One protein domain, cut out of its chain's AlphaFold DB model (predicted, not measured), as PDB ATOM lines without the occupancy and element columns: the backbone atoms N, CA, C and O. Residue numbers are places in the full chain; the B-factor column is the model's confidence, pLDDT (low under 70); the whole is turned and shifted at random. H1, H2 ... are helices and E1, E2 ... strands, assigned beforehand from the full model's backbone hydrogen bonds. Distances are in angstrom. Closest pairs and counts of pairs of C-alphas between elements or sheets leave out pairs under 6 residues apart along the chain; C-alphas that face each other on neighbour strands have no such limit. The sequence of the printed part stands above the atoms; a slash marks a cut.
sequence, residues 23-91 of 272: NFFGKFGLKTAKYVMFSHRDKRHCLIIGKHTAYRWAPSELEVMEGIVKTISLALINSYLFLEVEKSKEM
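This is residues 23 to 91 of the 272 residues of an uncharacterized protein of Brevibacillus sp. FJAT-54423 (UniProt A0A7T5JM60). One long helix, H2, runs beside a two-stranded hairpin, E1 and E2, with its last residues, 81 to 91, sticking out past it; the small helix H1 sits near the start of E1. The printed part has 69 residues with two named helices and two named strands, in the order H1, E1, E2, H2. The sheet, E1 - E2, is antiparallel and the class is mixed, helices and strands. The whole is only just loose, close to extended, with a radius of gyration of the C-alphas of 16.3 A, and spans 53 by 28 by 16 A.

Start at H1, residues 23 to 27, whose closest C-alpha pair with E1, residues 32 to 40, is Phe 25 and Ala 33, 7.8 A apart. E1 and E2, residues 43 to 51, form an antiparallel hairpin, their directions 162 degrees apart; look for N 34 and O 49 at 2.8 A and N 45 and O 38 at 2.8 A, within hydrogen-bond range. Go on to H2, residues 59 to 91: its closest C-alpha pair with E1 is Phe 38 and Ser 73, 7.1 A, and with E2 Leu 47 and Val 69, 7.3 A. H1 is apart from E2 and from H2. In H2 every O i to N i+4 pair is within hydrogen-bond range; in H1 0 of 1 is, and 1 of 2 O i to N i+3 pairs.

Find C-alpha 23 at (46.966, 36.453, 23.038), where H1 begins. E1 is 27.0 A long and E2 26.8 A. From C-alpha 59 at (50.304, 46.443, -1.787), H2 runs 48.2 A to C-alpha 91 at (34.287, 0.996, -2.741).

The C-alphas farthest apart, of Ala 54 and Met 91, are 53.1 A apart. The printed part has no cut and no long link. Look for pLDDT under 70 at residues 23 to 28 and 35 to 43.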
ATOM      1  N   ASN A  23      46.212  37.553  22.392       46.59
ATOM      2  CA  ASN A  23      46.966  36.453  23.038       46.59
ATOM      3  C   ASN A  23      47.648  35.449  22.089       46.59
ATOM      4  O   ASN A  23      48.651  34.842  22.467       46.59
ATOM      5  N   PHE A  24      47.157  35.260  20.858       55.38
ATOM      6  CA  PHE A  24      47.748  34.284  19.929       55.38
ATOM      7  C   PHE A  24      49.110  34.757  19.399       55.38
ATOM      8  O   PHE A  24      50.079  34.004  19.412       55.38
ATOM      9  N   PHE A  25      49.220  36.031  19.010       58.84
ATOM     10  CA  PHE A  25      50.454  36.599  18.456       58.84
ATOM     11  C   PHE A  25      51.575  36.735  19.491       58.84
ATOM     12  O   PHE A  25      52.734  36.470  19.166       58.84
ATOM     13  N   GLY A  26      51.232  37.051  20.746       58.03
ATOM     14  CA  GLY A  26      52.191  37.112  21.853       58.03
ATOM     15  C   GLY A  26      52.895  35.775  22.106       58.03
ATOM     16  O   GLY A  26      54.104  35.756  22.324       58.03
ATOM     17  N   LYS A  27      52.182  34.646  21.969       66.50
ATOM     18  CA  LYS A  27      52.749  33.295  22.138       66.50
ATOM     19  C   LYS A  27      53.800  32.941  21.078       66.50
ATOM     20  O   LYS A  27      54.718  32.180  21.365       66.50
ATOM     21  N   PHE A  28      53.679  33.504  19.876       68.19
ATOM     22  CA  PHE A  28      54.630  33.313  18.774       68.19
ATOM     23  C   PHE A  28      55.613  34.486  18.620       68.19
ATOM     24  O   PHE A  28      56.361  34.522  17.650       68.19
ATOM     25  N   GLY A  29      55.618  35.462  19.538       73.81
ATOM     26  CA  GLY A  29      56.497  36.635  19.482       73.81
ATOM     27  C   GLY A  29      56.270  37.550  18.272       73.81
ATOM     28  O   GLY A  29      57.158  38.329  17.921       73.81
ATOM     29  N   LEU A  30      55.124  37.445  17.598       74.25
ATOM     30  CA  LEU A  30      54.821  38.209  16.390       74.25
ATOM     31  C   LEU A  30      54.379  39.625  16.770       74.25
ATOM     32  O   LEU A  30      53.453  39.796  17.560       74.25
ATOM     33  N   LYS A  31      55.020  40.644  16.184       71.12
ATOM     34  CA  LYS A  31      54.615  42.051  16.359       71.12
ATOM     35  C   LYS A  31      53.622  42.504  15.296       71.12
ATOM     36  O   LYS A  31      52.835  43.406  15.554       71.12
ATOM     37  N   THR A  32      53.646  41.895  14.111       71.31
ATOM     38  CA  THR A  32      52.659  42.127  13.048       71.31
ATOM     39  C   THR A  32      52.317  40.826  12.339       71.31
ATOM     40  O   THR A  32      53.194  39.997  12.112       71.31
ATOM     41  N   ALA A  33      51.049  40.629  11.980       70.38
ATOM     42  CA  ALA A  33      50.605  39.453  11.240       70.38
ATOM     43  C   ALA A  33      49.403  39.766  10.344       70.38
ATOM     44  O   ALA A  33      48.596  40.651  10.636       70.38
ATOM     45  N   LYS A  34      49.297  39.014   9.253       71.06
ATOM     46  CA  LYS A  34      48.138  38.926   8.370       71.06
ATOM     47  C   LYS A  34      47.709  37.471   8.286       71.06
ATOM     48  O   LYS A  34      48.526  36.566   8.442       71.06
ATOM     49  N   TYR A  35      46.424  37.257   8.062       69.56
ATOM     50  CA  TYR A  35      45.865  35.930   7.900       69.56
ATOM     51  C   TYR A  35      44.937  35.905   6.698       69.56
ATOM     52  O   TYR A  35      44.316  36.916   6.364       69.56
ATOM     53  N   VAL A  36      44.841  34.742   6.068       68.81
ATOM     54  CA  VAL A  36      43.835  34.473   5.048       68.81
ATOM     55  C   VAL A  36      43.139  33.172   5.398       68.81
ATOM     56  O   VAL A  36      43.777  32.137   5.600       68.81
ATOM     57  N   MET A  37      41.819  33.257   5.515       65.94
ATOM     58  CA  MET A  37      40.953  32.122   5.789       65.94
ATOM     59  C   MET A  37      40.493  31.508   4.474       65.94
ATOM     60  O   MET A  37      40.218  32.221   3.512       65.94
ATOM     61  N   PHE A  38      40.360  30.191   4.448       69.12
ATOM     62  CA  PHE A  38      39.680  29.486   3.372       69.12
ATOM     63  C   PHE A  38      38.863  28.342   3.962       69.12
ATOM     64  O   PHE A  38      39.250  27.727   4.957       69.12
ATOM     65  N   SER A  39      37.703  28.075   3.380       63.34
ATOM     66  CA  SER A  39      36.821  26.992   3.794       63.34
ATOM     67  C   SER A  39      36.759  25.915   2.720       63.34
ATOM     68  O   SER A  39      36.873  26.186   1.526       63.34
ATOM     69  N   HIS A  40      36.576  24.677   3.160       63.66
ATOM     70  CA  HIS A  40      36.213  23.567   2.296       63.66
ATOM     71  C   HIS A  40      35.197  22.690   3.033       63.66
ATOM     72  O   HIS A  40      35.519  22.081   4.063       63.66
ATOM     73  N   ARG A  41      33.962  22.638   2.511       66.06
ATOM     74  CA  ARG A  41      32.777  22.144   3.240       66.06
ATOM     75  C   ARG A  41      32.695  22.817   4.626       66.06
ATOM     76  O   ARG A  41      32.858  24.030   4.718       66.06
ATOM     77  N   ASP A  42      32.542  22.032   5.693       66.38
ATOM     78  CA  ASP A  42      32.429  22.521   7.076       66.38
ATOM     79  C   ASP A  42      33.776  22.829   7.753       66.38
ATOM     80  O   ASP A  42      33.817  23.271   8.905       66.38
ATOM     81  N   LYS A  43      34.911  22.585   7.081       65.62
ATOM     82  CA  LYS A  43      36.239  22.818   7.663       65.62
ATOM     83  C   LYS A  43      36.778  24.184   7.255       65.62
ATOM     84  O   LYS A  43      36.833  24.519   6.073       65.62
ATOM     85  N   ARG A  44      37.213  24.961   8.251       71.69
ATOM     86  CA  ARG A  44      37.880  26.257   8.078       71.69
ATOM     87  C   ARG A  44      39.381  26.105   8.286       71.69
ATOM     88  O   ARG A  44      39.823  25.540   9.283       71.69
ATOM     89  N   HIS A  45      40.143  26.639   7.351       72.88
ATOM     90  CA  HIS A  45      41.595  26.657   7.344       72.88
ATOM     91  C   HIS A  45      42.096  28.105   7.359       72.88
ATOM     92  O   HIS A  45      41.391  29.017   6.928       72.88
ATOM     93  N   CYS A  46      43.311  28.313   7.866       72.00
ATOM     94  CA  CYS A  46      43.924  29.631   8.006       72.00
ATOM     95  C   CYS A  46      45.408  29.566   7.642       72.00
ATOM     96  O   CYS A  46      46.134  28.733   8.188       72.00
ATOM     97  N   LEU A  47      45.860  30.456   6.759       73.06
ATOM     98  CA  LEU A  47      47.278  30.743   6.564       73.06
ATOM     99  C   LEU A  47      47.614  32.046   7.288       73.06
ATOM    100  O   LEU A  47      46.985  33.066   7.025       73.06
ATOM    101  N   ILE A  48      48.615  32.017   8.170       75.31
ATOM    102  CA  ILE A  48      49.072  33.188   8.929       75.31
ATOM    103  C   ILE A  48      50.492  33.527   8.491       75.31
ATOM    104  O   ILE A  48      51.380  32.679   8.546       75.31
ATOM    105  N   ILE A  49      50.714  34.779   8.098       76.88
ATOM    106  CA  ILE A  49      52.038  35.312   7.784       76.88
ATOM    107  C   ILE A  49      52.312  36.472   8.737       76.88
ATOM    108  O   ILE A  49      51.560  37.444   8.777       76.88
ATOM    109  N   GLY A  50      53.390  36.380   9.514       77.88
ATOM    110  CA  GLY A  50      53.747  37.401  10.494       77.88
ATOM    111  C   GLY A  50      55.232  37.733  10.532       77.88
ATOM    112  O   GLY A  50      56.070  36.956  10.086       77.88
ATOM    113  N   LYS A  51      55.545  38.915  11.072       76.25
ATOM    114  CA  LYS A  51      56.899  39.411  11.334       76.25
ATOM    115  C   LYS A  51      57.051  39.745  12.825       76.25
ATOM    116  O   LYS A  51      56.133  40.242  13.482       76.25
ATOM    117  N   HIS A  52      58.248  39.512  13.362       78.75
ATOM    118  CA  HIS A  52      58.618  39.835  14.750       78.75
ATOM    119  C   HIS A  52      58.883  41.335  14.985       78.75
ATOM    120  O   HIS A  52      59.130  41.766  16.110       78.75
ATOM    121  N   THR A  53      58.822  42.151  13.933       77.75
ATOM    122  CA  THR A  53      58.982  43.608  13.974       77.75
ATOM    123  C   THR A  53      57.682  44.315  13.600       77.75
ATOM    124  O   THR A  53      56.791  43.737  12.970       77.75
ATOM    125  N   ALA A  54      57.549  45.576  14.022       74.81
ATOM    126  CA  ALA A  54      56.465  46.431  13.557       74.81
ATOM    127  C   ALA A  54      56.671  46.696  12.057       74.81
ATOM    128  O   ALA A  54      57.660  47.318  11.675       74.81
ATOM    129  N   TYR A  55      55.779  46.171  11.216       77.69
ATOM    130  CA  TYR A  55      55.905  46.227   9.764       77.69
ATOM    131  C   TYR A  55      54.585  46.618   9.096       77.69
ATOM    132  O   TYR A  55      53.530  46.059   9.403       77.69
ATOM    133  N   ARG A  56      54.653  47.570   8.160       79.06
ATOM    134  CA  ARG A  56      53.519  47.969   7.324       79.06
ATOM    135  C   ARG A  56      53.669  47.322   5.951       79.06
ATOM    136  O   ARG A  56      54.602  47.644   5.228       79.06
ATOM    137  N   TRP A  57      52.747  46.422   5.631       79.69
ATOM    138  CA  TRP A  57      52.740  45.663   4.381       79.69
ATOM    139  C   TRP A  57      52.495  46.563   3.167       79.69
ATOM    140  O   TRP A  57      51.575  47.387   3.189       79.69
ATOM    141  N   ALA A  58      53.299  46.388   2.118       87.44
ATOM    142  CA  ALA A  58      53.106  47.047   0.831       87.44
ATOM    143  C   ALA A  58      52.011  46.343  -0.001       87.44
ATOM    144  O   ALA A  58      51.813  45.135   0.154       87.44
ATOM    145  N   PRO A  59      51.328  47.048  -0.927       81.44
ATOM    146  CA  PRO A  59      50.304  46.443  -1.787       81.44
ATOM    147  C   PRO A  59      50.805  45.229  -2.583       81.44
ATOM    148  O   PRO A  59      50.148  44.194  -2.598       81.44
ATOM    149  N   SER A  60      52.015  45.303  -3.144       85.19
ATOM    150  CA  SER A  60      52.628  44.199  -3.898       85.19
ATOM    151  C   SER A  60      52.929  42.966  -3.038       85.19
ATOM    152  O   SER A  60      52.872  41.841  -3.524       85.19
ATOM    153  N   GLU A  61      53.242  43.142  -1.748       80.44
ATOM    154  CA  GLU A  61      53.415  42.007  -0.832       80.44
ATOM    155  C   GLU A  61      52.073  41.320  -0.553       80.44
ATOM    156  O   GLU A  61      52.020  40.095  -0.477       80.44
ATOM    157  N   LEU A  62      50.987  42.093  -0.432       75.31
ATOM    158  CA  LEU A  62      49.638  41.557  -0.231       75.31
ATOM    159  C   LEU A  62      49.144  40.784  -1.465       75.31
ATOM    160  O   LEU A  62      48.564  39.714  -1.301       75.31
ATOM    161  N   GLU A  63      49.436  41.263  -2.676       79.19
ATOM    162  CA  GLU A  63      49.124  40.548  -3.926       79.19
ATOM    163  C   GLU A  63      49.833  39.188  -4.003       79.19
ATOM    164  O   GLU A  63      49.219  38.170  -4.333       79.19
ATOM    165  N   VAL A  64      51.118  39.135  -3.633       84.19
ATOM    166  CA  VAL A  64      51.877  37.875  -3.581       84.19
ATOM    167  C   VAL A  64      51.276  36.918  -2.551       84.19
ATOM    168  O   VAL A  64      51.133  35.726  -2.829       84.19
ATOM    169  N   MET A  65      50.884  37.420  -1.376       76.31
ATOM    170  CA  MET A  65      50.209  36.596  -0.371       76.31
ATOM    171  C   MET A  65      48.904  36.010  -0.891       76.31
ATOM    172  O   MET A  65      48.641  34.829  -0.677       76.31
ATOM    173  N   GLU A  66      48.098  36.811  -1.581       73.88
ATOM    174  CA  GLU A  66      46.842  36.351  -2.161       73.88
ATOM    175  C   GLU A  66      47.080  35.248  -3.205       73.88
ATOM    176  O   GLU A  66      46.399  34.219  -3.188       73.88
ATOM    177  N   GLY A  67      48.097  35.406  -4.059       78.81
ATOM    178  CA  GLY A  67      48.503  34.387  -5.030       78.81
ATOM    179  C   GLY A  67      48.957  33.076  -4.377       78.81
ATOM    180  O   GLY A  67      48.538  31.992  -4.795       78.81
ATOM    181  N   ILE A  68      49.762  33.160  -3.311       82.56
ATOM    182  CA  ILE A  68      50.205  31.990  -2.536       82.56
ATOM    183  C   ILE A  68      49.006  31.280  -1.911       82.56
ATOM    184  O   ILE A  68      48.894  30.058  -2.018       82.56
ATOM    185  N   VAL A  69      48.084  32.027  -1.298       74.12
ATOM    186  CA  VAL A  69      46.889  31.445  -0.682       74.12
ATOM    187  C   VAL A  69      46.041  30.735  -1.722       74.12
ATOM    188  O   VAL A  69      45.720  29.568  -1.521       74.12
ATOM    189  N   LYS A  70      45.736  31.381  -2.854       75.25
ATOM    190  CA  LYS A  70      44.969  30.756  -3.944       75.25
ATOM    191  C   LYS A  70      45.616  29.449  -4.399       75.25
ATOM    192  O   LYS A  70      44.928  28.439  -4.534       75.25
ATOM    193  N   THR A  71      46.938  29.444  -4.566       84.31
ATOM    194  CA  THR A  71      47.692  28.257  -4.998       84.31
ATOM    195  C   THR A  71      47.624  27.127  -3.967       84.31
ATOM    196  O   THR A  71      47.336  25.986  -4.324       84.31
ATOM    197  N   ILE A  72      47.833  27.432  -2.682       82.06
ATOM    198  CA  ILE A  72      47.760  26.443  -1.594       82.06
ATOM    199  C   ILE A  72      46.334  25.906  -1.446       82.06
ATOM    200  O   ILE A  72      46.147  24.694  -1.330       82.06
ATOM    201  N   SER A  73      45.324  26.776  -1.483       76.94
ATOM    202  CA  SER A  73      43.920  26.376  -1.404       76.94
ATOM    203  C   SER A  73      43.554  25.424  -2.541       76.94
ATOM    204  O   SER A  73      42.994  24.362  -2.277       76.94
ATOM    205  N   LEU A  74      43.934  25.739  -3.784       82.31
ATOM    206  CA  LEU A  74      43.711  24.857  -4.934       82.31
ATOM    207  C   LEU A  74      44.427  23.510  -4.780       82.31
ATOM    208  O   LEU A  74      43.826  22.468  -5.035       82.31
ATOM    209  N   ALA A  75      45.684  23.506  -4.329       85.06
ATOM    210  CA  ALA A  75      46.440  22.272  -4.115       85.06
ATOM    211  C   ALA A  75      45.785  21.368  -3.055       85.06
ATOM    212  O   ALA A  75      45.675  20.158  -3.257       85.06
ATOM    213  N   LEU A  76      45.303  21.951  -1.954       81.25
ATOM    214  CA  LEU A  76      44.600  21.220  -0.897       81.25
ATOM    215  C   LEU A  76      43.260  20.657  -1.381       81.25
ATOM    216  O   LEU A  76      42.960  19.495  -1.108       81.25
ATOM    217  N   ILE A  77      42.485  21.446  -2.133       79.69
ATOM    218  CA  ILE A  77      41.218  21.001  -2.731       79.69
ATOM    219  C   ILE A  77      41.470  19.833  -3.686       79.69
ATOM    220  O   ILE A  77      40.820  18.796  -3.576       79.69
ATOM    221  N   ASN A  78      42.453  19.964  -4.579       86.62
ATOM    222  CA  ASN A  78      42.795  18.919  -5.539       86.62
ATOM    223  C   ASN A  78      43.267  17.636  -4.846       86.62
ATOM    224  O   ASN A  78      42.826  16.548  -5.213       86.62
ATOM    225  N   SER A  79      44.126  17.748  -3.827       87.44
ATOM    226  CA  SER A  79      44.585  16.592  -3.050       87.44
ATOM    227  C   SER A  79      43.426  15.884  -2.347       87.44
ATOM    228  O   SER A  79      43.360  14.655  -2.362       87.44
ATOM    229  N   TYR A  80      42.486  16.638  -1.774       82.06
ATOM    230  CA  TYR A  80      41.310  16.061  -1.131       82.06
ATOM    231  C   TYR A  80      40.385  15.368  -2.137       82.06
ATOM    232  O   TYR A  80      39.975  14.230  -1.910       82.06
ATOM    233  N   LEU A  81      40.098  16.028  -3.262       85.69
ATOM    234  CA  LEU A  81      39.259  15.473  -4.322       85.69
ATOM    235  C   LEU A  81      39.856  14.176  -4.875       85.69
ATOM    236  O   LEU A  81      39.132  13.208  -5.099       85.69
ATOM    237  N   PHE A  82      41.180  14.129  -5.037       90.06
ATOM    238  CA  PHE A  82      41.887  12.925  -5.462       90.06
ATOM    239  C   PHE A  82      41.655  11.756  -4.491       90.06
ATOM    240  O   PHE A  82      41.250  10.676  -4.920       90.06
ATOM    241  N   LEU A  83      41.815  11.992  -3.184       89.12
ATOM    242  CA  LEU A  83      41.578  10.976  -2.151       89.12
ATOM    243  C   LEU A  83      40.119  10.493  -2.117       89.12
ATOM    244  O   LEU A  83      39.856   9.320  -1.856       89.12
ATOM    245  N   GLU A  84      39.150  11.379  -2.358       86.88
ATOM    246  CA  GLU A  84      37.726  11.019  -2.381       86.88
ATOM    247  C   GLU A  84      37.377  10.163  -3.606       86.88
ATOM    248  O   GLU A  84      36.680   9.150  -3.484       86.88
ATOM    249  N   VAL A  85      37.927  10.510  -4.774       91.56
ATOM    250  CA  VAL A  85      37.804   9.704  -5.994       91.56
ATOM    251  C   VAL A  85      38.416   8.318  -5.796       91.56
ATOM    252  O   VAL A  85      37.823   7.326  -6.218       91.56
ATOM    253  N   GLU A  86      39.574   8.226  -5.147       92.38
ATOM    254  CA  GLU A  86      40.257   6.956  -4.896       92.38
ATOM    255  C   GLU A  86      39.443   6.045  -3.967       92.38
ATOM    256  O   GLU A  86      39.135   4.911  -4.337       92.38
ATOM    257  N   LYS A  87      38.936   6.581  -2.851       90.81
ATOM    258  CA  LYS A  87      38.018   5.851  -1.957       90.81
ATOM    259  C   LYS A  87      36.751   5.381  -2.666       90.81
ATOM    260  O   LYS A  87      36.290   4.261  -2.453       90.81
ATOM    261  N   SER A  88      36.166   6.228  -3.513       88.50
ATOM    262  CA  SER A  88      34.977   5.859  -4.285       88.50
ATOM    263  C   SER A  88      35.272   4.729  -5.277       88.50
ATOM    264  O   SER A  88      34.452   3.825  -5.453       88.50
ATOM    265  N   LYS A  89      36.452   4.737  -5.909       91.19
ATOM    266  CA  LYS A  89      36.892   3.662  -6.807       91.19
ATOM    267  C   LYS A  89      37.077   2.341  -6.065       91.19
ATOM    268  O   LYS A  89      36.603   1.326  -6.566       91.19
ATOM    269  N   GLU A  90      37.707   2.359  -4.893       93.06
ATOM    270  CA  GLU A  90      37.885   1.169  -4.050       93.06
ATOM    271  C   GLU A  90      36.546   0.592  -3.582       93.06
ATOM    272  O   GLU A  90      36.309  -0.608  -3.691       93.06
ATOM    273  N   MET A  91      35.624   1.445  -3.129       88.94
ATOM    274  CA  MET A  91      34.287   0.996  -2.741       88.94
ATOM    275  C   MET A  91      33.552   0.360  -3.929       88.94
ATOM    276  O   MET A  91      32.988  -0.727  -3.814       88.94
TER     277      MET A  91